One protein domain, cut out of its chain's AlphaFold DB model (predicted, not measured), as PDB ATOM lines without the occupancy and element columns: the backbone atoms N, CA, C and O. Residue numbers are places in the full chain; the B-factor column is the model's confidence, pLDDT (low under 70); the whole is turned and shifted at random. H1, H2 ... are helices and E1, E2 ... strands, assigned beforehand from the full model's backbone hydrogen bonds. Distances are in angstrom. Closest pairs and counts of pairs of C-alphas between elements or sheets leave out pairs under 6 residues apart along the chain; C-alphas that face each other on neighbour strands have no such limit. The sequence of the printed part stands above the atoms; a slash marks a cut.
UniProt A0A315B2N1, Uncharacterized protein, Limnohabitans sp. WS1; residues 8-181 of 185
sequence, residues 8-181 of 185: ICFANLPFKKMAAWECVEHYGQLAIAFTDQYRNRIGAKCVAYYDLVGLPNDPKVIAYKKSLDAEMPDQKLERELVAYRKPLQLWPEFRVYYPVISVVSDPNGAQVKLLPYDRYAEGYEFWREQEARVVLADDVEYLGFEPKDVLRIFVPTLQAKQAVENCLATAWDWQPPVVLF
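What this domain is: This is residues 8 to 181 of the 185 residues of an uncharacterized protein of Limnohabitans sp. WS1 (UniProt A0A315B2N1). The model is a loose row of small units: a short two-stranded ribbon, E1 and E7, lies in the middle, a three-stranded sheet, E2 E8 E9, with H8 over one face makes one end, and the parallel pair E3 E4 with the helical hairpin H4 H5 makes the other. From the side of that second end a long hairpin arm, E5 and E6, reaches away from the row, while the short helices H1 and H2 come between E1 and E2 along the chain and the short helix H3 between E2 and E3. The printed part has 174 residues, with eight named helices and nine named strands in the order E1 H1 H2 E2 H3 E3 H4 H5 E4 H6 E5 E6 H7 E7 E8 H8 E9. The class is mixed, helices and strands; the largest sheet, in the order E2, E8, E9, is mixed, E1 with E7 and E5 with E6 are antiparallel, and E3 with E4 is parallel. The whole is loose, with a radius of gyration of the C-alphas of 20.0 A and spans of 57 by 43 by 35 A.

Where its parts are: E1 is residues 8 to 11, with C-alpha 8 at (64.731, 5.218, 159.921). H1, residues 15 to 18, H2, residues 24 to 27, E2, residues 31 to 34, and H3, residues 36 to 41, follow. E3 is residues 48 to 50. H4, residues 59 to 69, is 15.2 A long and H5, residues 75 to 84, is 14.0 A long. E4, residues 85 to 87, and H6, residues 94 to 97, come next. E5, residues 100 to 106, measures 19.0 A and E6, residues 109 to 115, 17.7 A; C-alpha 106 is at (73.626, 31.850, 148.174). H7 is residues 126 to 129, E7 residues 131 to 135, with 12.9 A, and E8 residues 150 to 155, with 14.0 A. H8, residues 158 to 171, is 19.9 A long. E9, residues 178 to 180, ends at C-alpha 180, (73.112, -10.484, 144.477).

How they stand to each other: E1 and E7 are antiparallel at 159 degrees, with N 10 and O 132 2.8 A apart, within hydrogen-bond range. Residues 45 to 46 pair with residues 132 to 133 of E7, antiparallel. E1 and E2 are near each other, with 6 pairs of C-alphas within 10 A. E2 and E8 are antiparallel at 168 degrees, with N 33 and O 152 at 2.8 A. E8 and E9 are parallel at 37 degrees, with N 179 and O 153 at 2.8 A. H8 is on this sheet, over E8 and E9, at a height over the sheet of 9.4 A; it runs along the strands, at 7 degrees to E9 on the local plane. The closest C-alphas of H8 and E9 are those of Lys 161 and Val 178, 6.2 A apart. E8, H8 and E9 form a strand-helix-strand unit, two parallel neighbour strands with a helix between, and its crossover is right-handed; the sheet and H8 make two layers, a helix on one face of a sheet. H1, H2 and H3 touch no helix and are not on this sheet, H3 only just, with 4 pairs of C-alphas within 10 A. Toward the other end, the closest C-alphas of H5 and E7 are those of Ala 83 and Val 135, 7.0 A apart. H4 and H5 form a helical hairpin and touch, closest at the C-alphas of Tyr 64 and Leu 77, 6.3 A, opposite ways at a tilt of 37 degrees, only just steep. E3 and E4 are parallel at 37 degrees, with N 86 and O 48 at 3.0 A, and with H4 and H5 they form a second right-handed strand-helix-strand unit. The closest C-alphas of E3 and H7 are those of Tyr 49 and Trp 127, 6.3 A apart. The hairpin of E5 and E6 is antiparallel at 149 degrees, with N 111 and O 104 at 2.9 A; both strands are apart from E4 and E7, E5 is apart from H7 too, and H6, just before E5, touches no helix. Every O i to N i+4 pair is within hydrogen-bond range in H3, H4 and H5, and 9 of 10 in H8; H1, H2, H6 and H7 are too short for such a pair.

The domain as a whole: The C-alphas farthest apart are those of Ala 70 and Gln 162, 59.5 A. The printed part, residues 8 to 181, has no cut. The link from E7 to E8, 14 residues, is long. The mean pLDDT of the printed part is 82.3; residues 93 to 119 are under 70, and E5 has a mean of 44.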
ATOM      1  N   ILE A   8      64.176   6.182 160.869       88.31
ATOM      2  CA  ILE A   8      64.731   5.218 159.921       88.31
ATOM      3  C   ILE A   8      63.572   4.533 159.205       88.31
ATOM      4  O   ILE A   8      62.654   4.017 159.851       88.31
ATOM      5  N   CYS A   9      63.639   4.517 157.876       88.81
ATOM      6  CA  CYS A   9      62.646   3.905 157.003       88.81
ATOM      7  C   CYS A   9      63.133   2.544 156.491       88.81
ATOM      8  O   CYS A   9      64.289   2.380 156.106       88.81
ATOM      9  N   PHE A  10      62.223   1.576 156.451       90.88
ATOM     10  CA  PHE A  10      62.446   0.200 156.022       90.88
ATOM     11  C   PHE A  10      61.390  -0.191 154.990       90.88
ATOM     12  O   PHE A  10      60.250   0.262 155.065       90.88
ATOM     13  N   ALA A  11      61.734  -1.110 154.092       91.88
ATOM     14  CA  ALA A  11      60.751  -1.811 153.275       91.88
ATOM     15  C   ALA A  11      60.293  -3.085 153.997       91.88
ATOM     16  O   ALA A  11      61.101  -3.965 154.296       91.88
ATOM     17  N   ASN A  12      58.996  -3.207 154.275       92.75
ATOM     18  CA  ASN A  12      58.405  -4.389 154.897       92.75
ATOM     19  C   ASN A  12      57.810  -5.317 153.828       92.75
ATOM     20  O   ASN A  12      56.598  -5.361 153.611       92.75
ATOM     21  N   LEU A  13      58.684  -6.047 153.132       89.62
ATOM     22  CA  LEU A  13      58.323  -6.858 151.973       89.62
ATOM     23  C   LEU A  13      58.755  -8.329 152.140       89.62
ATOM     24  O   LEU A  13      59.904  -8.596 152.491       89.62
ATOM     25  N   PRO A  14      57.898  -9.313 151.796       89.06
ATOM     26  CA  PRO A  14      58.328 -10.706 151.682       89.06
ATOM     27  C   PRO A  14      59.408 -10.879 150.604       89.06
ATOM     28  O   PRO A  14      59.219 -10.426 149.475       89.06
ATOM     29  N   PHE A  15      60.477 -11.637 150.879       86.69
ATOM     30  CA  PHE A  15      61.593 -11.812 149.931       86.69
ATOM     31  C   PHE A  15      61.174 -12.301 148.536       86.69
ATOM     32  O   PHE A  15      61.716 -11.830 147.541       86.69
ATOM     33  N   LYS A  16      60.159 -13.171 148.442       86.62
ATOM     34  CA  LYS A  16      59.620 -13.661 147.157       86.62
ATOM     35  C   LYS A  16      59.018 -12.568 146.264       86.62
ATOM     36  O   LYS A  16      58.834 -12.785 145.074       86.62
ATOM     37  N   LYS A  17      58.665 -11.412 146.833       88.12
ATOM     38  CA  LYS A  17      58.147 -10.255 146.090       88.12
ATOM     39  C   LYS A  17      59.246  -9.257 145.721       88.12
ATOM     40  O   LYS A  17      58.986  -8.352 144.939       88.12
ATOM     41  N   MET A  18      60.462  -9.419 146.248       85.69
ATOM     42  CA  MET A  18      61.531  -8.431 146.101       85.69
ATOM     43  C   MET A  18      62.035  -8.303 144.660       85.69
ATOM     44  O   MET A  18      62.354  -7.205 144.227       85.69
ATOM     45  N   ALA A  19      62.046  -9.398 143.892       83.81
ATOM     46  CA  ALA A  19      62.432  -9.371 142.479       83.81
ATOM     47  C   ALA A  19      61.508  -8.503 141.606       83.81
ATOM     48  O   ALA A  19      61.946  -7.986 140.586       83.81
ATOM     49  N   ALA A  20      60.239  -8.368 142.001       86.12
ATOM     50  CA  ALA A  20      59.224  -7.587 141.298       86.12
ATOM     51  C   ALA A  20      58.938  -6.243 141.992       86.12
ATOM     52  O   ALA A  20      57.938  -5.596 141.695       86.12
ATOM     53  N   TRP A  21      59.765  -5.845 142.965       88.88
ATOM     54  CA  TRP A  21      59.535  -4.628 143.731       88.88
ATOM     55  C   TRP A  21      60.092  -3.409 142.997       88.88
ATOM     56  O   TRP A  21      61.299  -3.179 142.959       88.88
ATOM     57  N   GLU A  22      59.189  -2.627 142.416       84.56
ATOM     58  CA  GLU A  22      59.512  -1.477 141.561       84.56
ATOM     59  C   GLU A  22      60.147  -0.311 142.329       84.56
ATOM     60  O   GLU A  22      60.924   0.454 141.766       84.56
ATOM     61  N   CYS A  23      59.890  -0.185 143.636       84.12
ATOM     62  CA  CYS A  23      60.425   0.922 144.434       84.12
ATOM     63  C   CYS A  23      61.936   0.811 144.709       84.12
ATOM     64  O   CYS A  23      62.499   1.705 145.341       84.12
ATOM     65  N   VAL A  24      62.609  -0.244 144.231       77.50
ATOM     66  CA  VAL A  24      64.061  -0.428 144.382       77.50
ATOM     67  C   VAL A  24      64.866   0.779 143.891       77.50
ATOM     68  O   VAL A  24      65.891   1.112 144.479       77.50
ATOM     69  N   GLU A  25      64.393   1.485 142.865       74.19
ATOM     70  CA  GLU A  25      65.074   2.670 142.330       74.19
ATOM     71  C   GLU A  25      65.188   3.807 143.361       74.19
ATOM     72  O   GLU A  25      66.129   4.595 143.309       74.19
ATOM     73  N   HIS A  26      64.277   3.863 144.339       76.00
ATOM     74  CA  HIS A  26      64.269   4.884 145.392       76.00
ATOM     75  C   HIS A  26      64.933   4.432 146.698       76.00
ATOM     76  O   HIS A  26      65.340   5.280 147.491       76.00
ATOM     77  N   TYR A  27      65.035   3.118 146.928       73.00
ATOM     78  CA  TYR A  27      65.590   2.522 148.153       73.00
ATOM     79  C   TYR A  27      67.002   1.940 147.960       73.00
ATOM     80  O   TYR A  27      67.673   1.614 148.938       73.00
ATOM     81  N   GLY A  28      67.484   1.854 146.718       74.00
ATOM     82  CA  GLY A  28      68.794   1.314 146.369       74.00
ATOM     83  C   GLY A  28      68.822  -0.215 146.258       74.00
ATOM     84  O   GLY A  28      67.888  -0.923 146.622       74.00
ATOM     85  N   GLN A  29      69.930  -0.733 145.721       83.81
ATOM     86  CA  GLN A  29      70.156  -2.172 145.495       83.81
ATOM     87  C   GLN A  29      71.071  -2.822 146.555       83.81
ATOM     88  O   GLN A  29      71.275  -4.036 146.540       83.81
ATOM     89  N   LEU A  30      71.637  -2.014 147.458       89.38
ATOM     90  CA  LEU A  30      72.374  -2.454 148.644       89.38
ATOM     91  C   LEU A  30      71.426  -2.382 149.843       89.38
ATOM     92  O   LEU A  30      70.929  -1.302 150.152       89.38
ATOM     93  N   ALA A  31      71.182  -3.501 150.520       91.06
ATOM     94  CA  ALA A  31      70.252  -3.537 151.647       91.06
ATOM     95  C   ALA A  31      70.633  -4.596 152.684       91.06
ATOM     96  O   ALA A  31      71.185  -5.644 152.352       91.06
ATOM     97  N   ILE A  32      70.273  -4.346 153.941       93.75
ATOM     98  CA  ILE A  32      70.346  -5.325 155.029       93.75
ATOM     99  C   ILE A  32      68.912  -5.700 155.392       93.75
ATOM    100  O   ILE A  32      68.101  -4.830 155.705       93.75
ATOM    101  N   ALA A  33      68.591  -6.989 155.335       94.12
ATOM    102  CA  ALA A  33      67.311  -7.497 155.801       94.12
ATOM    103  C   ALA A  33      67.437  -8.055 157.210       94.12
ATOM    104  O   ALA A  33      68.338  -8.846 157.499       94.12
ATOM    105  N   PHE A  34      66.485  -7.683 158.059       96.00
ATOM    106  CA  PHE A  34      66.454  -8.063 159.462       96.00
ATOM    107  C   PHE A  34      65.362  -9.086 159.768       96.00
ATOM    108  O   PHE A  34      64.385  -9.216 159.032       96.00
ATOM    109  N   THR A  35      65.526  -9.799 160.878       94.88
ATOM    110  CA  THR A  35      64.518 -10.718 161.413       94.88
ATOM    111  C   THR A  35      63.271  -9.976 161.902       94.88
ATOM    112  O   THR A  35      63.338  -8.830 162.353       94.88
ATOM    113  N   ASP A  36      62.126 -10.667 161.915       92.81
ATOM    114  CA  ASP A  36      60.910 -10.154 162.564       92.81
ATOM    115  C   ASP A  36      61.123  -9.915 164.066       92.81
ATOM    116  O   ASP A  36      60.577  -8.970 164.634       92.81
ATOM    117  N   GLN A  37      61.960 -10.734 164.715       95.88
ATOM    118  CA  GLN A  37      62.327 -10.538 166.116       95.88
ATOM    119  C   GLN A  37      63.021  -9.187 166.322       95.88
ATOM    120  O   GLN A  37      62.635  -8.439 167.222       95.88
ATOM    121  N   TYR A  38      64.004  -8.854 165.481       95.88
ATOM    122  CA  TYR A  38      64.681  -7.563 165.532       95.88
ATOM    123  C   TYR A  38      63.715  -6.412 165.267       95.88
ATOM    124  O   TYR A  38      63.642  -5.478 166.062       95.88
ATOM    125  N   ARG A  39      62.918  -6.518 164.197       93.81
ATOM    126  CA  ARG A  39      61.894  -5.531 163.832       93.81
ATOM    127  C   ARG A  39      60.954  -5.223 165.003       93.81
ATOM    128  O   ARG A  39      60.660  -4.058 165.268       93.81
ATOM    129  N   ASN A  40      60.501  -6.257 165.712       93.69
ATOM    130  CA  ASN A  40      59.639  -6.109 166.883       93.69
ATOM    131  C   ASN A  40      60.389  -5.478 168.062       93.69
ATOM    132  O   ASN A  40      59.841  -4.603 168.730       93.69
ATOM    133  N   ARG A  41      61.649  -5.875 168.294       95.19
ATOM    134  CA  ARG A  41      62.504  -5.335 169.363       95.19
ATOM    135  C   ARG A  41      62.728  -3.828 169.223       95.19
ATOM    136  O   ARG A  41      62.652  -3.122 170.220       95.19
ATOM    137  N   ILE A  42      62.960  -3.339 168.004       93.31
ATOM    138  CA  ILE A  42      63.162  -1.906 167.727       93.31
ATOM    139  C   ILE A  42      61.848  -1.119 167.603       93.31
ATOM    140  O   ILE A  42      61.870   0.082 167.350       93.31
ATOM    141  N   GLY A  43      60.695  -1.784 167.732       93.56
ATOM    142  CA  GLY A  43      59.387  -1.134 167.654       93.56
ATOM    143  C   GLY A  43      59.055  -0.556 166.277       93.56
ATOM    144  O   GLY A  43      58.342   0.445 166.197       93.56
ATOM    145  N   ALA A  44      59.551  -1.156 165.190       94.31
ATOM    146  CA  ALA A  44      59.258  -0.683 163.840       94.31
ATOM    147  C   ALA A  44      57.771  -0.867 163.499       94.31
ATOM    148  O   ALA A  44      57.229  -1.973 163.576       94.31
ATOM    149  N   LYS A  45      57.109   0.205 163.057       94.56
ATOM    150  CA  LYS A  45      55.678   0.193 162.708       94.56
ATOM    151  C   LYS A  45      55.480   0.463 161.226       94.56
ATOM    152  O   LYS A  45      56.178   1.294 160.655       94.56
ATOM    153  N   CYS A  46      54.506  -0.208 160.617       94.56
ATOM    154  CA  CYS A  46      54.110   0.088 159.243       94.56
ATOM    155  C   CYS A  46      53.506   1.493 159.148       94.56
ATOM    156  O   CYS A  46      52.763   1.918 160.038       94.56
ATOM    157  N   VAL A  47      53.795   2.177 158.048       92.50
ATOM    158  CA  VAL A  47      53.118   3.414 157.671       92.50
ATOM    159  C   VAL A  47      51.681   3.090 157.267       92.50
ATOM    160  O   VAL A  47      51.422   2.116 156.561       92.50
ATOM    161  N   ALA A  48      50.740   3.909 157.729       89.94
ATOM    162  CA  ALA A  48      49.368   3.889 157.252       89.94
ATOM    163  C   ALA A  48      49.228   4.838 156.060       89.94
ATOM    164  O   ALA A  48      49.680   5.985 156.103       89.94
ATOM    165  N   TYR A  49      48.576   4.354 155.010       88.56
ATOM    166  CA  TYR A  49      48.310   5.133 153.811       88.56
ATOM    167  C   TYR A  49      46.866   5.608 153.814       88.56
ATOM    168  O   TYR A  49      45.963   4.836 154.132       88.56
ATOM    169  N   TYR A  50      46.653   6.869 153.464       82.56
ATOM    170  CA  TYR A  50      45.322   7.460 153.388       82.56
ATOM    171  C   TYR A  50      45.066   8.008 151.993       82.56
ATOM    172  O   TYR A  50      45.971   8.550 151.360       82.56
ATOM    173  N   ASP A  51      43.830   7.903 151.517       81.75
ATOM    174  CA  ASP A  51      43.369   8.749 150.424       81.75
ATOM    175  C   ASP A  51      42.822  10.087 150.954       81.75
ATOM    176  O   ASP A  51      42.590  10.253 152.157       81.75
ATOM    177  N   LEU A  52      42.662  11.073 150.067       71.88
ATOM    178  CA  LEU A  52      42.203  12.412 150.444       71.88
ATOM    179  C   LEU A  52      40.804  12.396 151.086       71.88
ATOM    180  O   LEU A  52      40.513  13.219 151.951       71.88
ATOM    181  N   VAL A  53      39.953  11.452 150.685       75.50
ATOM    182  CA  VAL A  53      38.576  11.303 151.177       75.50
ATOM    183  C   VAL A  53      38.549  10.584 152.532       75.50
ATOM    184  O   VAL A  53      37.693  10.856 153.372       75.50
ATOM    185  N   GLY A  54      39.499   9.685 152.766       73.69
ATOM    186  CA  GLY A  54      39.647   8.889 153.973       73.69
ATOM    187  C   GLY A  54      40.359   9.627 155.101       73.69
ATOM    188  O   GLY A  54      40.053   9.371 156.263       73.69
ATOM    189  N   LEU A  55      41.256  10.570 154.790       73.19
ATOM    190  CA  LEU A  55      42.025  11.313 155.796       73.19
ATOM    191  C   LEU A  55      41.148  11.971 156.886       73.19
ATOM    192  O   LEU A  55      41.474  11.809 158.062       73.19
ATOM    193  N   PRO A  56      40.021  12.648 156.569       74.75
ATOM    194  CA  PRO A  56      39.134  13.216 157.587       74.75
ATOM    195  C   PRO A  56      38.466  12.179 158.501       74.75
ATOM    196  O   PRO A  56      37.981  12.545 159.568       74.75
ATOM    197  N   ASN A  57      38.433  10.906 158.092       79.69
ATOM    198  CA  ASN A  57      37.840   9.801 158.841       79.69
ATOM    199  C   ASN A  57      38.870   9.015 159.674       79.69
ATOM    200  O   ASN A  57      38.477   8.139 160.445       79.69
ATOM    201  N   ASP A  58      40.175   9.303 159.553       81.12
ATOM    202  CA  ASP A  58      41.206   8.663 160.378       81.12
ATOM    203  C   ASP A  58      41.011   9.072 161.857       81.12
ATOM    204  O   ASP A  58      41.038  10.264 162.180       81.12
ATOM    205  N   PRO A  59      40.841   8.113 162.792       87.94
ATOM    206  CA  PRO A  59      40.575   8.429 164.195       87.94
ATOM    207  C   PRO A  59      41.648   9.292 164.871       87.94
ATOM    208  O   PRO A  59      41.320  10.107 165.735       87.94
ATOM    209  N   LYS A  60      42.925   9.140 164.490       84.69
ATOM    210  CA  LYS A  60      44.027   9.954 165.019       84.69
ATOM    211  C   LYS A  60      44.000  11.360 164.436       84.69
ATOM    212  O   LYS A  60      44.258  12.311 165.164       84.69
ATOM    213  N   VAL A  61      43.636  11.511 163.166       81.94
ATOM    214  CA  VAL A  61      43.456  12.835 162.549       81.94
ATOM    215  C   VAL A  61      42.280  13.571 163.190       81.94
ATOM    216  O   VAL A  61      42.418  14.735 163.556       81.94
ATOM    217  N   ILE A  62      41.154  12.885 163.410       84.69
ATOM    218  CA  ILE A  62      39.990  13.446 164.114       84.69
ATOM    219  C   ILE A  62      40.378  13.892 165.527       84.69
ATOM    220  O   ILE A  62      40.023  14.993 165.945       84.69
ATOM    221  N   ALA A  63      41.094  13.047 166.272       83.69
ATOM    222  CA  ALA A  63      41.538  13.376 167.622       83.69
ATOM    223  C   ALA A  63      42.496  14.578 167.637       83.69
ATOM    224  O   ALA A  63      42.334  15.467 168.472       83.69
ATOM    225  N   TYR A  64      43.424  14.664 166.678       83.50
ATOM    226  CA  TYR A  64      44.336  15.803 166.575       83.50
ATOM    227  C   TYR A  64      43.590  17.088 166.236       83.50
ATOM    228  O   TYR A  64      43.778  18.099 166.906       83.50
ATOM    229  N   LYS A  65      42.656  17.037 165.281       76.06
ATOM    230  CA  LYS A  65      41.808  18.184 164.950       76.06
ATOM    231  C   LYS A  65      41.020  18.681 166.163       76.06
ATOM    232  O   LYS A  65      41.022  19.873 166.428       76.06
ATOM    233  N   LYS A  66      40.427  17.776 166.950       82.75
ATOM    234  CA  LYS A  66      39.746  18.150 168.200       82.75
ATOM    235  C   LYS A  66      40.686  18.836 169.195       82.75
ATOM    236  O   LYS A  66      40.254  19.750 169.885       82.75
ATOM    237  N   SER A  67      41.948  18.407 169.272       82.38
ATOM    238  CA  SER A  67      42.954  19.057 170.125       82.38
ATOM    239  C   SER A  67      43.283  20.480 169.648       82.38
ATOM    240  O   SER A  67      43.401  21.389 170.464       82.38
ATOM    241  N   LEU A  68      43.335  20.697 168.325       77.44
ATOM    242  CA  LEU A  68      43.523  22.019 167.724       77.44
ATOM    243  C   LEU A  68      42.315  22.932 167.960       77.44
ATOM    244  O   LEU A  68      42.498  24.080 168.350       77.44
ATOM    245  N   ASP A  69      41.096  22.415 167.774       81.94
ATOM    246  CA  ASP A  69      39.844  23.154 168.003       81.94
ATOM    247  C   ASP A  69      39.679  23.561 169.482       81.94
ATOM    248  O   ASP A  69      39.010  24.543 169.790       81.94
ATOM    249  N   ALA A  70      40.298  22.812 170.400       91.31
ATOM    250  CA  ALA A  70      40.369  23.128 171.826       91.31
ATOM    251  C   ALA A  70      41.541  24.065 172.192       91.31
ATOM    252  O   ALA A  70      41.797  24.265 173.378       91.31
ATOM    253  N   GLU A  71      42.276  24.589 171.204       90.56
ATOM    254  CA  GLU A  71      43.477  25.427 171.371       90.56
ATOM    255  C   GLU A  71      44.588  24.765 172.215       90.56
ATOM    256  O   GLU A  71      45.453  25.426 172.789       90.56
ATOM    257  N   MET A  72      44.594  23.430 172.268       90.12
ATOM    258  CA  MET A  72      45.539  22.610 173.028       90.12
ATOM    259  C   MET A  72      46.127  21.509 172.128       90.12
ATOM    260  O   MET A  72      45.730  20.347 172.248       90.12
ATOM    261  N   PRO A  73      47.058  21.842 171.213       82.44
ATOM    262  CA  PRO A  73      47.606  20.884 170.251       82.44
ATOM    263  C   PRO A  73      48.283  19.690 170.939       82.44
ATOM    264  O   PRO A  73      49.228  19.853 171.716       82.44
ATOM    265  N   ASP A  74      47.844  18.472 170.609       86.44
ATOM    266  CA  ASP A  74      48.497  17.244 171.072       86.44
ATOM    267  C   ASP A  74      49.760  16.960 170.243       86.44
ATOM    268  O   ASP A  74      49.717  16.321 169.189       86.44
ATOM    269  N   GLN A  75      50.907  17.415 170.748       84.19
ATOM    270  CA  GLN A  75      52.215  17.240 170.105       84.19
ATOM    271  C   GLN A  75      52.604  15.770 169.905       84.19
ATOM    272  O   GLN A  75      53.320  15.429 168.960       84.19
ATOM    273  N   LYS A  76      52.155  14.865 170.784       87.69
ATOM    274  CA  LYS A  76      52.454  13.435 170.646       87.69
ATOM    275  C   LYS A  76      51.699  12.864 169.454       87.69
ATOM    276  O   LYS A  76      52.253  12.075 168.686       87.69
ATOM    277  N   LEU A  77      50.441  13.260 169.311       84.19
ATOM    278  CA  LEU A  77      49.606  12.850 168.199       84.19
ATOM    279  C   LEU A  77      50.084  13.466 166.883       84.19
ATOM    280  O   LEU A  77      50.159  12.747 165.892       84.19
ATOM    281  N   GLU A  78      50.496  14.732 166.887       83.69
ATOM    282  CA  GLU A  78      51.132  15.384 165.739       83.69
ATOM    283  C   GLU A  78      52.361  14.604 165.253       83.69
ATOM    284  O   GLU A  78      52.416  14.195 164.090       83.69
ATOM    285  N   ARG A  79      53.312  14.307 166.154       82.56
ATOM    286  CA  ARG A  79      54.518  13.524 165.831       82.56
ATOM    287  C   ARG A  79      54.169  12.142 165.276       82.56
ATOM    288  O   ARG A  79      54.741  11.717 164.279       82.56
ATOM    289  N   GLU A  80      53.208  11.443 165.876       87.00
ATOM    290  CA  GLU A  80      52.731  10.130 165.413       87.00
ATOM    291  C   GLU A  80      52.023  10.209 164.044       87.00
ATOM    292  O   GLU A  80      52.097   9.261 163.252       87.00
ATOM    293  N   LEU A  81      51.332  11.313 163.744       84.31
ATOM    294  CA  LEU A  81      50.719  11.543 162.438       84.31
ATOM    295  C   LEU A  81      51.792  11.762 161.365       84.31
ATOM    296  O   LEU A  81      51.780  11.057 160.359       84.31
ATOM    297  N   VAL A  82      52.751  12.660 161.614       82.94
ATOM    298  CA  VAL A  82      53.872  12.951 160.698       82.94
ATOM    299  C   VAL A  82      54.740  11.712 160.468       82.94
ATOM    300  O   VAL A  82      55.122  11.402 159.338       82.94
ATOM    301  N   ALA A  83      55.022  10.964 161.535       86.31
ATOM    302  CA  ALA A  83      55.902   9.811 161.474       86.31
ATOM    303  C   ALA A  83      55.278   8.606 160.771       86.31
ATOM    304  O   ALA A  83      56.008   7.848 160.146       86.31
ATOM    305  N   TYR A  84      53.964   8.385 160.864       89.69
ATOM    306  CA  TYR A  84      53.365   7.102 160.465       89.69
ATOM    307  C   TYR A  84      52.170   7.207 159.523       89.69
ATOM    308  O   TYR A  84      51.525   6.190 159.265       89.69
ATOM    309  N   ARG A  85      51.858   8.391 158.988       86.25
ATOM    310  CA  ARG A  85      50.879   8.527 157.908       86.25
ATOM    311  C   ARG A  85      51.511   9.118 156.662       86.25
ATOM    312  O   ARG A  85      52.258  10.089 156.727       86.25
ATOM    313  N   LYS A  86      51.172   8.529 155.520       84.06
ATOM    314  CA  LYS A  86      51.521   9.028 154.189       84.06
ATOM    315  C   LYS A  86      50.290   9.045 153.291       84.06
ATOM    316  O   LYS A  86      49.409   8.201 153.456       84.06
ATOM    317  N   PRO A  87      50.235   9.950 152.305       82.69
ATOM    318  CA  PRO A  87      49.230   9.848 151.262       82.69
ATOM    319  C   PRO A  87      49.411   8.536 150.485       82.69
ATOM    320  O   PRO A  87      50.530   8.062 150.311       82.69
ATOM    321  N   LEU A  88      48.311   7.942 150.026       87.25
ATOM    322  CA  LEU A  88      48.302   6.718 149.220       87.25
ATOM    323  C   LEU A  88      49.053   6.915 147.899       87.25
ATOM    324  O   LEU A  88      49.806   6.041 147.471       87.25
ATOM    325  N   GLN A  89      48.862   8.080 147.283       87.44
ATOM    326  CA  GLN A  89      49.518   8.493 146.051       87.44
ATOM    327  C   GLN A  89      49.841   9.989 146.094       87.44
ATOM    328  O   GLN A  89      49.218  10.740 146.848       87.44
ATOM    329  N   LEU A  90      50.788  10.442 145.274       82.44
ATOM    330  CA  LEU A  90      51.065  11.866 145.117       82.44
ATOM    331  C   LEU A  90      49.950  12.537 144.304       82.44
ATOM    332  O   LEU A  90      49.952  12.476 143.074       82.44
ATOM    333  N   TRP A  91      49.002  13.179 144.991       75.25
ATOM    334  CA  TRP A  91      47.946  13.957 144.337       75.25
ATOM    335  C   TRP A  91      48.482  15.287 143.796       75.25
ATOM    336  O   TRP A  91      49.304  15.919 144.473       75.25
ATOM    337  N   PRO A  92      47.979  15.766 142.647       71.19
ATOM    338  CA  PRO A  92      48.297  17.100 142.134       71.19
ATOM    339  C   PRO A  92      48.108  18.196 143.194       71.19
ATOM    340  O   PRO A  92      48.963  19.060 143.392       71.19
ATOM    341  N   GLU A  93      47.017  18.109 143.954       67.00
ATOM    342  CA  GLU A  93      46.621  19.074 144.972       67.00
ATOM    343  C   GLU A  93      47.518  19.037 146.215       67.00
ATOM    344  O   GLU A  93      47.612  20.024 146.944       67.00
ATOM    345  N   PHE A  94      48.228  17.930 146.459       64.88
ATOM    346  CA  PHE A  94      49.153  17.818 147.589       64.88
ATOM    347  C   PHE A  94      50.251  18.893 147.519       64.88
ATOM    348  O   PHE A  94      50.613  19.478 148.540       64.88
ATOM    349  N   ARG A  95      50.715  19.225 146.304       58.56
ATOM    350  CA  ARG A  95      51.693  20.300 146.056       58.56
ATOM    351  C   ARG A  95      51.142  21.696 146.371       58.56
ATOM    352  O   ARG A  95      51.921  22.592 146.680       58.56
ATOM    353  N   VAL A  96      49.823  21.868 146.305       58.62
ATOM    354  CA  VAL A  96      49.129  23.134 146.587       58.62
ATOM    355  C   VAL A  96      48.884  23.301 148.088       58.62
ATOM    356  O   VAL A  96      49.066  24.394 148.619       58.62
ATOM    357  N   TYR A  97      48.510  22.224 148.788       51.88
ATOM    358  CA  TYR A  97      48.109  22.280 150.200       51.88
ATOM    359  C   TYR A  97      49.253  22.094 151.213       51.88
ATOM    360  O   TYR A  97      49.119  22.548 152.349       51.88
ATOM    361  N   TYR A  98      50.374  21.461 150.838       51.28
ATOM    362  CA  TYR A  98      51.490  21.155 151.755       51.28
ATOM    363  C   TYR A  98      52.873  21.650 151.273       51.28
ATOM    364  O   TYR A  98      53.826  20.866 151.246       51.28
ATOM    365  N   PRO A  99      53.044  22.933 150.904       43.72
ATOM    366  CA  PRO A  99      54.352  23.457 150.523       43.72
ATOM    367  C   PRO A  99      55.321  23.437 151.719       43.72
ATOM    368  O   PRO A  99      55.115  24.127 152.718       43.72
ATOM    369  N   VAL A 100      56.392  22.644 151.629       48.75
ATOM    370  CA  VAL A 100      57.535  22.729 152.549       48.75
ATOM    371  C   VAL A 100      58.449  23.844 152.042       48.75
ATOM    372  O   VAL A 100      58.890  23.835 150.892       48.75
ATOM    373  N   ILE A 101      58.688  24.841 152.891       41.88
ATOM    374  CA  ILE A 101      59.540  25.993 152.589       41.88
ATOM    375  C   ILE A 101      60.990  25.599 152.879       41.88
ATOM    376  O   ILE A 101      61.306  25.253 154.013       41.88
ATOM    377  N   SER A 102      61.868  25.676 151.875       42.88
ATOM    378  CA  SER A 102      63.319  25.605 152.072       42.88
ATOM    379  C   SER A 102      63.944  26.963 151.763       42.88
ATOM    380  O   SER A 102      63.628  27.598 150.751       42.88
ATOM    381  N   VAL A 103      64.812  27.424 152.662       39.88
ATOM    382  CA  VAL A 103      65.583  28.658 152.498       39.88
ATOM    383  C   VAL A 103      66.986  28.259 152.069       39.88
ATOM    384  O   VAL A 103      67.749  27.713 152.863       39.88
ATOM    385  N   VAL A 104      67.329  28.522 150.809       46.50
ATOM    386  CA  VAL A 104      68.687  28.307 150.305       46.50
ATOM    387  C   VAL A 104      69.402  29.651 150.317       46.50
ATOM    388  O   VAL A 104      68.969  30.595 149.656       46.50
ATOM    389  N   SER A 105      70.480  29.744 151.093       37.03
ATOM    390  CA  SER A 105      71.356  30.915 151.102       37.03
ATOM    391  C   SER A 105      72.428  30.752 150.032       37.03
ATOM    392  O   SER A 105      73.185  29.783 150.064       37.03
ATOM    393  N   ASP A 106      72.514  31.708 149.113       50.84
ATOM    394  CA  ASP A 106      73.626  31.850 148.174       50.84
ATOM    395  C   ASP A 106      74.362  33.195 148.415       50.84
ATOM    396  O   ASP A 106      73.922  33.991 149.253       50.84
ATOM    397  N   PRO A 107      75.500  33.472 147.743       54.19
ATOM    398  CA  PRO A 107      76.255  34.720 147.922       54.19
ATOM    399  C   PRO A 107      75.497  36.004 147.537       54.19
ATOM    400  O   PRO A 107      75.953  37.094 147.875       54.19
ATOM    401  N   ASN A 108      74.371  35.890 146.828       69.00
ATOM    402  CA  ASN A 108      73.536  36.994 146.353       69.00
ATOM    403  C   ASN A 108      72.252  37.177 147.188       69.00
ATOM    404  O   ASN A 108      71.498  38.119 146.938       69.00
ATOM    405  N   GLY A 109      71.993  36.311 148.176       56.81
ATOM    406  CA  GLY A 109      70.876  36.424 149.113       56.81
ATOM    407  C   GLY A 109      70.231  35.082 149.469       56.81
ATOM    408  O   GLY A 109      70.562  34.027 148.934       56.81
ATOM    409  N   ALA A 110      69.273  35.121 150.396       43.44
ATOM    410  CA  ALA A 110      68.427  33.972 150.699       43.44
ATOM    411  C   ALA A 110      67.292  33.884 149.669       43.44
ATOM    412  O   ALA A 110      66.453  34.782 149.589       43.44
ATOM    413  N   GLN A 111      67.248  32.803 148.890       46.28
ATOM    414  CA  GLN A 111      66.112  32.500 148.024       46.28
ATOM    415  C   GLN A 111      65.197  31.487 148.710       46.28
ATOM    416  O   GLN A 111      65.623  30.408 149.129       46.28
ATOM    417  N   VAL A 112      63.912  31.830 148.798       42.81
ATOM    418  CA  VAL A 112      62.865  30.893 149.204       42.81
ATOM    419  C   VAL A 112      62.500  30.056 147.985       42.81
ATOM    420  O   VAL A 112      61.897  30.565 147.040       42.81
ATOM    421  N   LYS A 113      62.860  28.771 147.993       47.28
ATOM    422  CA  LYS A 113      62.370  27.812 147.000       47.28
ATOM    423  C   LYS A 113      61.336  26.902 147.645       47.28
ATOM    424  O   LYS A 113      61.582  26.269 148.670       47.28
ATOM    425  N   LEU A 114      60.176  26.821 147.000       47.12
ATOM    426  CA  LEU A 114      59.233  25.733 147.212       47.12
ATOM    427  C   LEU A 114      59.924  24.458 146.721       47.12
ATOM    428  O   LEU A 114      60.263  24.382 145.542       47.12
ATOM    429  N   LEU A 115      60.163  23.492 147.606       48.50
ATOM    430  CA  LEU A 115      60.551  22.148 147.188       48.50
ATOM    431  C   LEU A 115      59.258  21.345 147.021       48.50
ATOM    432  O   LEU A 115      58.641  20.981 148.026       48.50
ATOM    433  N   PRO A 116      58.788  21.073 145.790       48.09
ATOM    434  CA  PRO A 116      57.824  20.006 145.623       48.09
ATOM    435  C   PRO A 116      58.498  18.688 146.021       48.09
ATOM    436  O   PRO A 116      59.719  18.564 145.981       48.09
ATOM    437  N   TYR A 117      57.699  17.680 146.364       52.84
ATOM    438  CA  TYR A 117      58.101  16.276 146.253       52.84
ATOM    439  C   TYR A 117      58.456  15.984 144.776       52.84
ATOM    440  O   TYR A 117      57.669  15.388 144.046       52.84
ATOM    441  N   ASP A 118      59.585  16.497 144.297       57.69
ATOM    442  CA  ASP A 118      60.054  16.427 142.911       57.69
ATOM    443  C   ASP A 118      60.773  15.110 142.612       57.69
ATOM    444  O   ASP A 118      60.830  14.690 141.460       57.69
ATOM    445  N   ARG A 119      61.218  14.405 143.660       67.50
ATOM    446  CA  ARG A 119      61.700  13.019 143.588       67.50
ATOM    447  C   ARG A 119      60.661  12.056 142.998       67.50
ATOM    448  O   ARG A 119      61.047  11.040 142.426       67.50
ATOM    449  N   TYR A 120      59.371  12.344 143.163       76.25
ATOM    450  CA  TYR A 120      58.288  11.455 142.756       76.25
ATOM    451  C   TYR A 120      57.437  12.105 141.664       76.25
ATOM    452  O   TYR A 120      57.043  13.272 141.760       76.25
ATOM    453  N   ALA A 121      57.136  11.328 140.624       82.12
ATOM    454  CA  ALA A 121      56.202  11.746 139.591       82.12
ATOM    455  C   ALA A 121      54.787  11.927 140.170       82.12
ATOM    456  O   ALA A 121      54.422  11.327 141.184       82.12
ATOM    457  N   GLU A 122      53.978  12.755 139.512       82.00
ATOM    458  CA  GLU A 122      52.547  12.836 139.809       82.00
ATOM    459  C   GLU A 122      51.900  11.449 139.684       82.00
ATOM    460  O   GLU A 122      52.234  10.682 138.783       82.00
ATOM    461  N   GLY A 123      51.015  11.105 140.624       83.50
ATOM    462  CA  GLY A 123      50.401   9.779 140.680       83.50
ATOM    463  C   GLY A 123      51.302   8.679 141.248       83.50
ATOM    464  O   GLY A 123      50.877   7.527 141.281       83.50
ATOM    465  N   TYR A 124      52.513   8.993 141.730       87.94
ATOM    466  CA  TYR A 124      53.359   8.002 142.397       87.94
ATOM    467  C   TYR A 124      52.634   7.362 143.583       87.94
ATOM    468  O   TYR A 124      52.167   8.061 144.481       87.94
ATOM    469  N   GLU A 125      52.569   6.034 143.599       90.56
ATOM    470  CA  GLU A 125      51.825   5.256 144.585       90.56
ATOM    471  C   GLU A 125      52.704   4.868 145.785       90.56
ATOM    472  O   GLU A 125      53.329   3.807 145.808       90.56
ATOM    473  N   PHE A 126      52.718   5.706 146.825       89.19
ATOM    474  CA  PHE A 126      53.530   5.490 148.030       89.19
ATOM    475  C   PHE A 126      53.242   4.168 148.748       89.19
ATOM    476  O   PHE A 126      54.124   3.627 149.415       89.19
ATOM    477  N   TRP A 127      52.033   3.616 148.623       91.25
ATOM    478  CA  TRP A 127      51.689   2.334 149.245       91.25
ATOM    479  C   TRP A 127      52.501   1.154 148.695       91.25
ATOM    480  O   TRP A 127      52.681   0.146 149.389       91.25
ATOM    481  N   ARG A 128      53.051   1.276 147.478       91.75
ATOM    482  CA  ARG A 128      53.946   0.268 146.889       91.75
ATOM    483  C   ARG A 128      55.291   0.179 147.613       91.75
ATOM    484  O   ARG A 128      55.928  -0.873 147.565       91.75
ATOM    485  N   GLU A 129      55.693   1.224 148.340       90.75
ATOM    486  CA  GLU A 129      56.932   1.228 149.130       90.75
ATOM    487  C   GLU A 129      56.874   0.244 150.311       90.75
ATOM    488  O   GLU A 129      57.919  -0.189 150.791       90.75
ATOM    489  N   GLN A 130      55.669  -0.144 150.762       92.31
ATOM    490  CA  GLN A 130      55.467  -1.034 151.917       92.31
ATOM    491  C   GLN A 130      56.254  -0.555 153.148       92.31
ATOM    492  O   GLN A 130      56.917  -1.336 153.834       92.31
ATOM    493  N   GLU A 131      56.229   0.752 153.396       92.94
ATOM    494  CA  GLU A 131      57.154   1.394 154.319       92.94
ATOM    495  C   GLU A 131      56.837   1.037 155.779       92.94
ATOM    496  O   GLU A 131      55.689   1.066 156.233       92.94
ATOM    497  N   ALA A 132      57.882   0.741 156.542       93.94
ATOM    498  CA  ALA A 132      57.861   0.693 157.993       93.94
ATOM    499  C   ALA A 132      58.902   1.660 158.555       93.94
ATOM    500  O   ALA A 132      59.911   1.936 157.913       93.94
ATOM    501  N   ARG A 133      58.661   2.194 159.752       93.69
ATOM    502  CA  ARG A 133      59.499   3.232 160.353       93.69
ATOM    503  C   ARG A 133      59.787   2.976 161.818       93.69
ATOM    504  O   ARG A 133      58.938   2.469 162.560       93.69
ATOM    505  N   VAL A 134      60.959   3.423 162.238       92.75
ATOM    506  CA  VAL A 134      61.312   3.627 163.643       92.75
ATOM    507  C   VAL A 134      61.551   5.113 163.835       92.75
ATOM    508  O   VAL A 134      62.388   5.681 163.140       92.75
ATOM    509  N   VAL A 135      60.812   5.727 164.757       90.69
ATOM    510  CA  VAL A 135      61.092   7.090 165.219       90.69
ATOM    511  C   VAL A 135      62.150   6.998 166.305       90.69
ATOM    512  O   VAL A 135      61.959   6.288 167.293       90.69
ATOM    513  N   LEU A 136      63.262   7.682 166.090       87.62
ATOM    514  CA  LEU A 136      64.358   7.777 167.038       87.62
ATOM    515  C   LEU A 136      64.075   8.901 168.036       87.62
ATOM    516  O   LEU A 136      63.343   9.848 167.741       87.62
ATOM    517  N   ALA A 137      64.645   8.775 169.232       83.94
ATOM    518  CA  ALA A 137      64.720   9.902 170.149       83.94
ATOM    519  C   ALA A 137      65.674  10.967 169.581       83.94
ATOM    520  O   ALA A 137      66.540  10.653 168.763       83.94
ATOM    521  N   ASP A 138      65.504  12.218 170.006       80.56
ATOM    522  CA  ASP A 138      66.226  13.365 169.440       80.56
ATOM    523  C   ASP A 138      67.760  13.247 169.607       80.56
ATOM    524  O   ASP A 138      68.507  13.829 168.828       80.56
ATOM    525  N   ASP A 139      68.228  12.460 170.580       82.81
ATOM    526  CA  ASP A 139      69.635  12.197 170.908       82.81
ATOM    527  C   ASP A 139      70.192  10.885 170.321       82.81
ATOM    528  O   ASP A 139      71.357  10.548 170.541       82.81
ATOM    529  N   VAL A 140      69.381  10.126 169.578       82.94
ATOM    530  CA  VAL A 140      69.778   8.840 168.996       82.94
ATOM    531  C   VAL A 140      70.028   8.997 167.499       82.94
ATOM    532  O   VAL A 140      69.102   9.178 166.714       82.94
ATOM    533  N   GLU A 141      71.290   8.856 167.095       78.19
ATOM    534  CA  GLU A 141      71.709   8.983 165.688       78.19
ATOM    535  C   GLU A 141      71.789   7.643 164.944       78.19
ATOM    536  O   GLU A 141      71.768   7.601 163.714       78.19
ATOM    537  N   TYR A 142      71.897   6.531 165.672       84.75
ATOM    538  CA  TYR A 142      72.126   5.213 165.089       84.75
ATOM    539  C   TYR A 142      71.241   4.145 165.716       84.75
ATOM    540  O   TYR A 142      70.891   4.185 166.896       84.75
ATOM    541  N   LEU A 143      70.923   3.139 164.907       89.06
ATOM    542  CA  LEU A 143      70.212   1.949 165.339       89.06
ATOM    543  C   LEU A 143      71.169   0.758 165.308       89.06
ATOM    544  O   LEU A 143      71.586   0.307 164.240       89.06
ATOM    545  N   GLY A 144      71.532   0.273 166.493       91.19
ATOM    546  CA  GLY A 144      72.405  -0.884 166.644       91.19
ATOM    547  C   GLY A 144      71.667  -2.202 166.417       91.19
ATOM    548  O   GLY A 144      70.521  -2.366 166.833       91.19
ATOM    549  N   PHE A 145      72.361  -3.161 165.811       94.38
ATOM    550  CA  PHE A 145      71.916  -4.543 165.666       94.38
ATOM    551  C   PHE A 145      73.085  -5.503 165.884       94.38
ATOM    552  O   PHE A 145      74.252  -5.135 165.765       94.38
ATOM    553  N   GLU A 146      72.760  -6.746 166.201       93.38
ATOM    554  CA  GLU A 146      73.699  -7.849 166.342       93.38
ATOM    555  C   GLU A 146      73.735  -8.675 165.045       93.38
ATOM    556  O   GLU A 146      72.747  -8.708 164.306       93.38
ATOM    557  N   PRO A 147      74.817  -9.429 164.782       93.62
ATOM    558  CA  PRO A 147      74.898 -10.312 163.618       93.62
ATOM    559  C   PRO A 147      73.668 -11.216 163.453       93.62
ATOM    560  O   PRO A 147      73.121 -11.324 162.361       93.62
ATOM    561  N   LYS A 148      73.164 -11.788 164.555       93.44
ATOM    562  CA  LYS A 148      71.992 -12.682 164.568       93.44
ATOM    563  C   LYS A 148      70.672 -12.015 164.157       93.44
ATOM    564  O   LYS A 148      69.704 -12.711 163.865       93.44
ATOM    565  N   ASP A 149      70.610 -10.685 164.169       95.62
ATOM    566  CA  ASP A 149      69.431  -9.944 163.723       95.62
ATOM    567  C   ASP A 149      69.338  -9.878 162.200       95.62
ATOM    568  O   ASP A 149      68.261  -9.596 161.670       95.62
ATOM    569  N   VAL A 150      70.445 -10.121 161.494       95.88
ATOM    570  CA  VAL A 150      70.528 -10.006 160.041       95.88
ATOM    571  C   VAL A 150      70.131 -11.326 159.397       95.88
ATOM    572  O   VAL A 150      70.786 -12.346 159.568       95.88
ATOM    573  N   LEU A 151      69.072 -11.310 158.593       94.81
ATOM    574  CA  LEU A 151      68.676 -12.459 157.778       94.81
ATOM    575  C   LEU A 151      69.541 -12.591 156.529       94.81
ATOM    576  O   LEU A 151      69.833 -13.703 156.084       94.81
ATOM    577  N   ARG A 152      69.860 -11.456 155.902       94.19
ATOM    578  CA  ARG A 152      70.516 -11.421 154.598       94.19
ATOM    579  C   ARG A 152      71.054 -10.033 154.285       94.19
ATOM    580  O   ARG A 152      70.445  -9.038 154.670       94.19
ATOM    581  N   ILE A 153      72.131  -9.979 153.510       94.81
ATOM    582  CA  ILE A 153      72.624  -8.743 152.898       94.81
ATOM    583  C   ILE A 153      72.461  -8.851 151.385       94.81
ATOM    584  O   ILE A 153      72.890  -9.827 150.772       94.81
ATOM    585  N   PHE A 154      71.825  -7.857 150.781       92.12
ATOM    586  CA  PHE A 154      71.655  -7.730 149.340       92.12
ATOM    587  C   PHE A 154      72.687  -6.759 148.797       92.12
ATOM    588  O   PHE A 154      72.863  -5.682 149.359       92.12
ATOM    589  N   VAL A 155      73.357  -7.130 147.712       94.12
ATOM    590  CA  VAL A 155      74.397  -6.317 147.073       94.12
ATOM    591  C   VAL A 155      74.183  -6.248 145.558       94.12
ATOM    592  O   VAL A 155      73.723  -7.222 144.962       94.12
ATOM    593  N   PRO A 156      74.550  -5.138 144.898       92.31
ATOM    594  CA  PRO A 156      74.275  -4.950 143.471       92.31
ATOM    595  C   PRO A 156      75.233  -5.706 142.540       92.31
ATOM    596  O   PRO A 156      74.908  -5.943 141.381       92.31
ATOM    597  N   THR A 157      76.437  -6.063 143.003       93.94
ATOM    598  CA  THR A 157      77.492  -6.622 142.142       93.94
ATOM    599  C   THR A 157      78.252  -7.760 142.814       93.94
ATOM    600  O   THR A 157      78.317  -7.857 144.041       93.94
ATOM    601  N   LEU A 158      78.883  -8.616 141.999       95.69
ATOM    602  CA  LEU A 158      79.769  -9.682 142.485       95.69
ATOM    603  C   LEU A 158      80.965  -9.131 143.267       95.69
ATOM    604  O   LEU A 158      81.351  -9.703 144.280       95.69
ATOM    605  N   GLN A 159      81.512  -7.995 142.835       96.81
ATOM    606  CA  GLN A 159      82.602  -7.333 143.547       96.81
ATOM    607  C   GLN A 159      82.159  -6.869 144.940       96.81
ATOM    608  O   GLN A 159      82.866  -7.107 145.916       96.81
ATOM    609  N   ALA A 160      80.975  -6.254 145.050       96.25
ATOM    610  CA  ALA A 160      80.415  -5.851 146.338       96.25
ATOM    611  C   ALA A 160      80.133  -7.065 147.233       96.25
ATOM    612  O   ALA A 160      80.430  -7.020 148.422       96.25
ATOM    613  N   LYS A 161      79.636  -8.169 146.659       96.25
ATOM    614  CA  LYS A 161      79.449  -9.437 147.378       96.25
ATOM    615  C   LYS A 161      80.746  -9.905 148.022       96.25
ATOM    616  O   LYS A 161      80.782 -10.073 149.235       96.25
ATOM    617  N   GLN A 162      81.808 -10.028 147.232       97.19
ATOM    618  CA  GLN A 162      83.094 -10.503 147.728       97.19
ATOM    619  C   GLN A 162      83.698  -9.551 148.771       97.19
ATOM    620  O   GLN A 162      84.243 -10.003 149.775       97.19
ATOM    621  N   ALA A 163      83.566  -8.236 148.577       96.88
ATOM    622  CA  ALA A 163      84.037  -7.246 149.544       96.88
ATOM    623  C   ALA A 163      83.298  -7.343 150.890       96.88
ATOM    624  O   ALA A 163      83.939  -7.332 151.942       96.88
ATOM    625  N   VAL A 164      81.967  -7.473 150.864       96.12
ATOM    626  CA  VAL A 164      81.153  -7.623 152.079       96.12
ATOM    627  C   VAL A 164      81.466  -8.945 152.773       96.12
ATOM    628  O   VAL A 164      81.701  -8.939 153.974       96.12
ATOM    629  N   GLU A 165      81.535 -10.059 152.042       96.56
ATOM    630  CA  GLU A 165      81.874 -11.371 152.614       96.56
ATOM    631  C   GLU A 165      83.247 -11.358 153.296       96.56
ATOM    632  O   GLU A 165      83.368 -11.802 154.436       96.56
ATOM    633  N   ASN A 166      84.260 -10.768 152.653       95.88
ATOM    634  CA  ASN A 166      85.593 -10.627 153.243       95.88
ATOM    635  C   ASN A 166      85.582  -9.767 154.517       95.88
ATOM    636  O   ASN A 166      86.276 -10.091 155.477       95.88
ATOM    637  N   CYS A 167      84.807  -8.678 154.530       94.94
ATOM    638  CA  CYS A 167      84.655  -7.814 155.701       94.94
ATOM    639  C   CYS A 167      83.967  -8.551 156.860       94.94
ATOM    640  O   CYS A 167      84.436  -8.519 157.995       94.94
ATOM    641  N   LEU A 168      82.881  -9.272 156.575       94.81
ATOM    642  CA  LEU A 168      82.156 -10.032 157.591       94.81
ATOM    643  C   LEU A 168      82.998 -11.173 158.165       94.81
ATOM    644  O   LEU A 168      82.910 -11.435 159.360       94.81
ATOM    645  N   ALA A 169      83.838 -11.815 157.349       94.38
ATOM    646  CA  ALA A 169      84.694 -12.914 157.786       94.38
ATOM    647  C   ALA A 169      85.736 -12.522 158.839       94.38
ATOM    648  O   ALA A 169      86.177 -13.377 159.603       94.38
ATOM    649  N   THR A 170      86.127 -11.248 158.889       92.25
ATOM    650  CA  THR A 170      87.065 -10.737 159.895       92.25
ATOM    651  C   THR A 170      86.370 -10.026 161.051       92.25
ATOM    652  O   THR A 170      86.964  -9.896 162.118       92.25
ATOM    653  N   ALA A 171      85.133  -9.567 160.851       91.88
ATOM    654  CA  ALA A 171      84.414  -8.764 161.830       91.88
ATOM    655  C   ALA A 171      83.434  -9.571 162.694       91.88
ATOM    656  O   ALA A 171      83.227  -9.201 163.850       91.88
ATOM    657  N   TRP A 172      82.781 -10.607 162.151       92.75
ATOM    658  CA  TRP A 172      81.656 -11.289 162.802       92.75
ATOM    659  C   TRP A 172      81.875 -12.802 162.917       92.75
ATOM    660  O   TRP A 172      82.235 -13.473 161.950       92.75
ATOM    661  N   ASP A 173      81.529 -13.359 164.081       88.62
ATOM    662  CA  ASP A 173      81.589 -14.806 164.348       88.62
ATOM    663  C   ASP A 173      80.563 -15.615 163.533       88.62
ATOM    664  O   ASP A 173      80.731 -16.810 163.292       88.62
ATOM    665  N   TRP A 174      79.481 -14.962 163.102       89.62
ATOM    666  CA  TRP A 174      78.455 -15.529 162.234       89.62
ATOM    667  C   TRP A 174      78.193 -14.596 161.058       89.62
ATOM    668  O   TRP A 174      78.083 -13.383 161.229       89.62
ATOM    669  N   GLN A 175      78.059 -15.171 159.864       91.56
ATOM    670  CA  GLN A 175      77.934 -14.417 158.623       91.56
ATOM    671  C   GLN A 175      76.560 -14.679 157.997       91.56
ATOM    672  O   GLN A 175      76.271 -15.822 157.621       91.56
ATOM    673  N   PRO A 176      75.706 -13.651 157.849       94.06
ATOM    674  CA  PRO A 176      74.484 -13.798 157.080       94.06
ATOM    675  C   PRO A 176      74.816 -14.066 155.608       94.06
ATOM    676  O   PRO A 176      75.836 -13.593 155.101       94.06
ATOM    677  N   PRO A 177      73.927 -14.751 154.871       94.75
ATOM    678  CA  PRO A 177      74.068 -14.867 153.431       94.75
ATOM    679  C   PRO A 177      74.167 -13.484 152.774       94.75
ATOM    680  O   PRO A 177      73.305 -12.625 152.981       94.75
ATOM    681  N   VAL A 178      75.182 -13.293 151.934       95.75
ATOM    682  CA  VAL A 178      75.289 -12.134 151.041       95.75
ATOM    683  C   VAL A 178      74.791 -12.563 149.664       95.75
ATOM    684  O   VAL A 178      75.281 -13.543 149.104       95.75
ATOM    685  N   VAL A 179      73.799 -11.887 149.094       93.62
ATOM    686  CA  VAL A 179      73.186 -12.288 147.819       93.62
ATOM    687  C   VAL A 179      73.159 -11.138 146.824       93.62
ATOM    688  O   VAL A 179      73.015  -9.977 147.199       93.62
ATOM    689  N   LEU A 180      73.261 -11.471 145.540       91.50
ATOM    690  CA  LEU A 180      73.112 -10.484 144.477       91.50
ATOM    691  C   LEU A 180      71.660 -10.016 144.362       91.50
ATOM    692  O   LEU A 180      70.725 -10.818 144.440       91.50
ATOM    693  N   PHE A 181      71.496  -8.720 144.127       86.81
ATOM    694  CA  PHE A 181      70.251  -8.109 143.694       86.81
ATOM    695  C   PHE A 181      70.189  -8.053 142.147       86.81
ATOM    696  O   PHE A 181      71.213  -7.772 141.525       86.81
TER     697      PHE A 181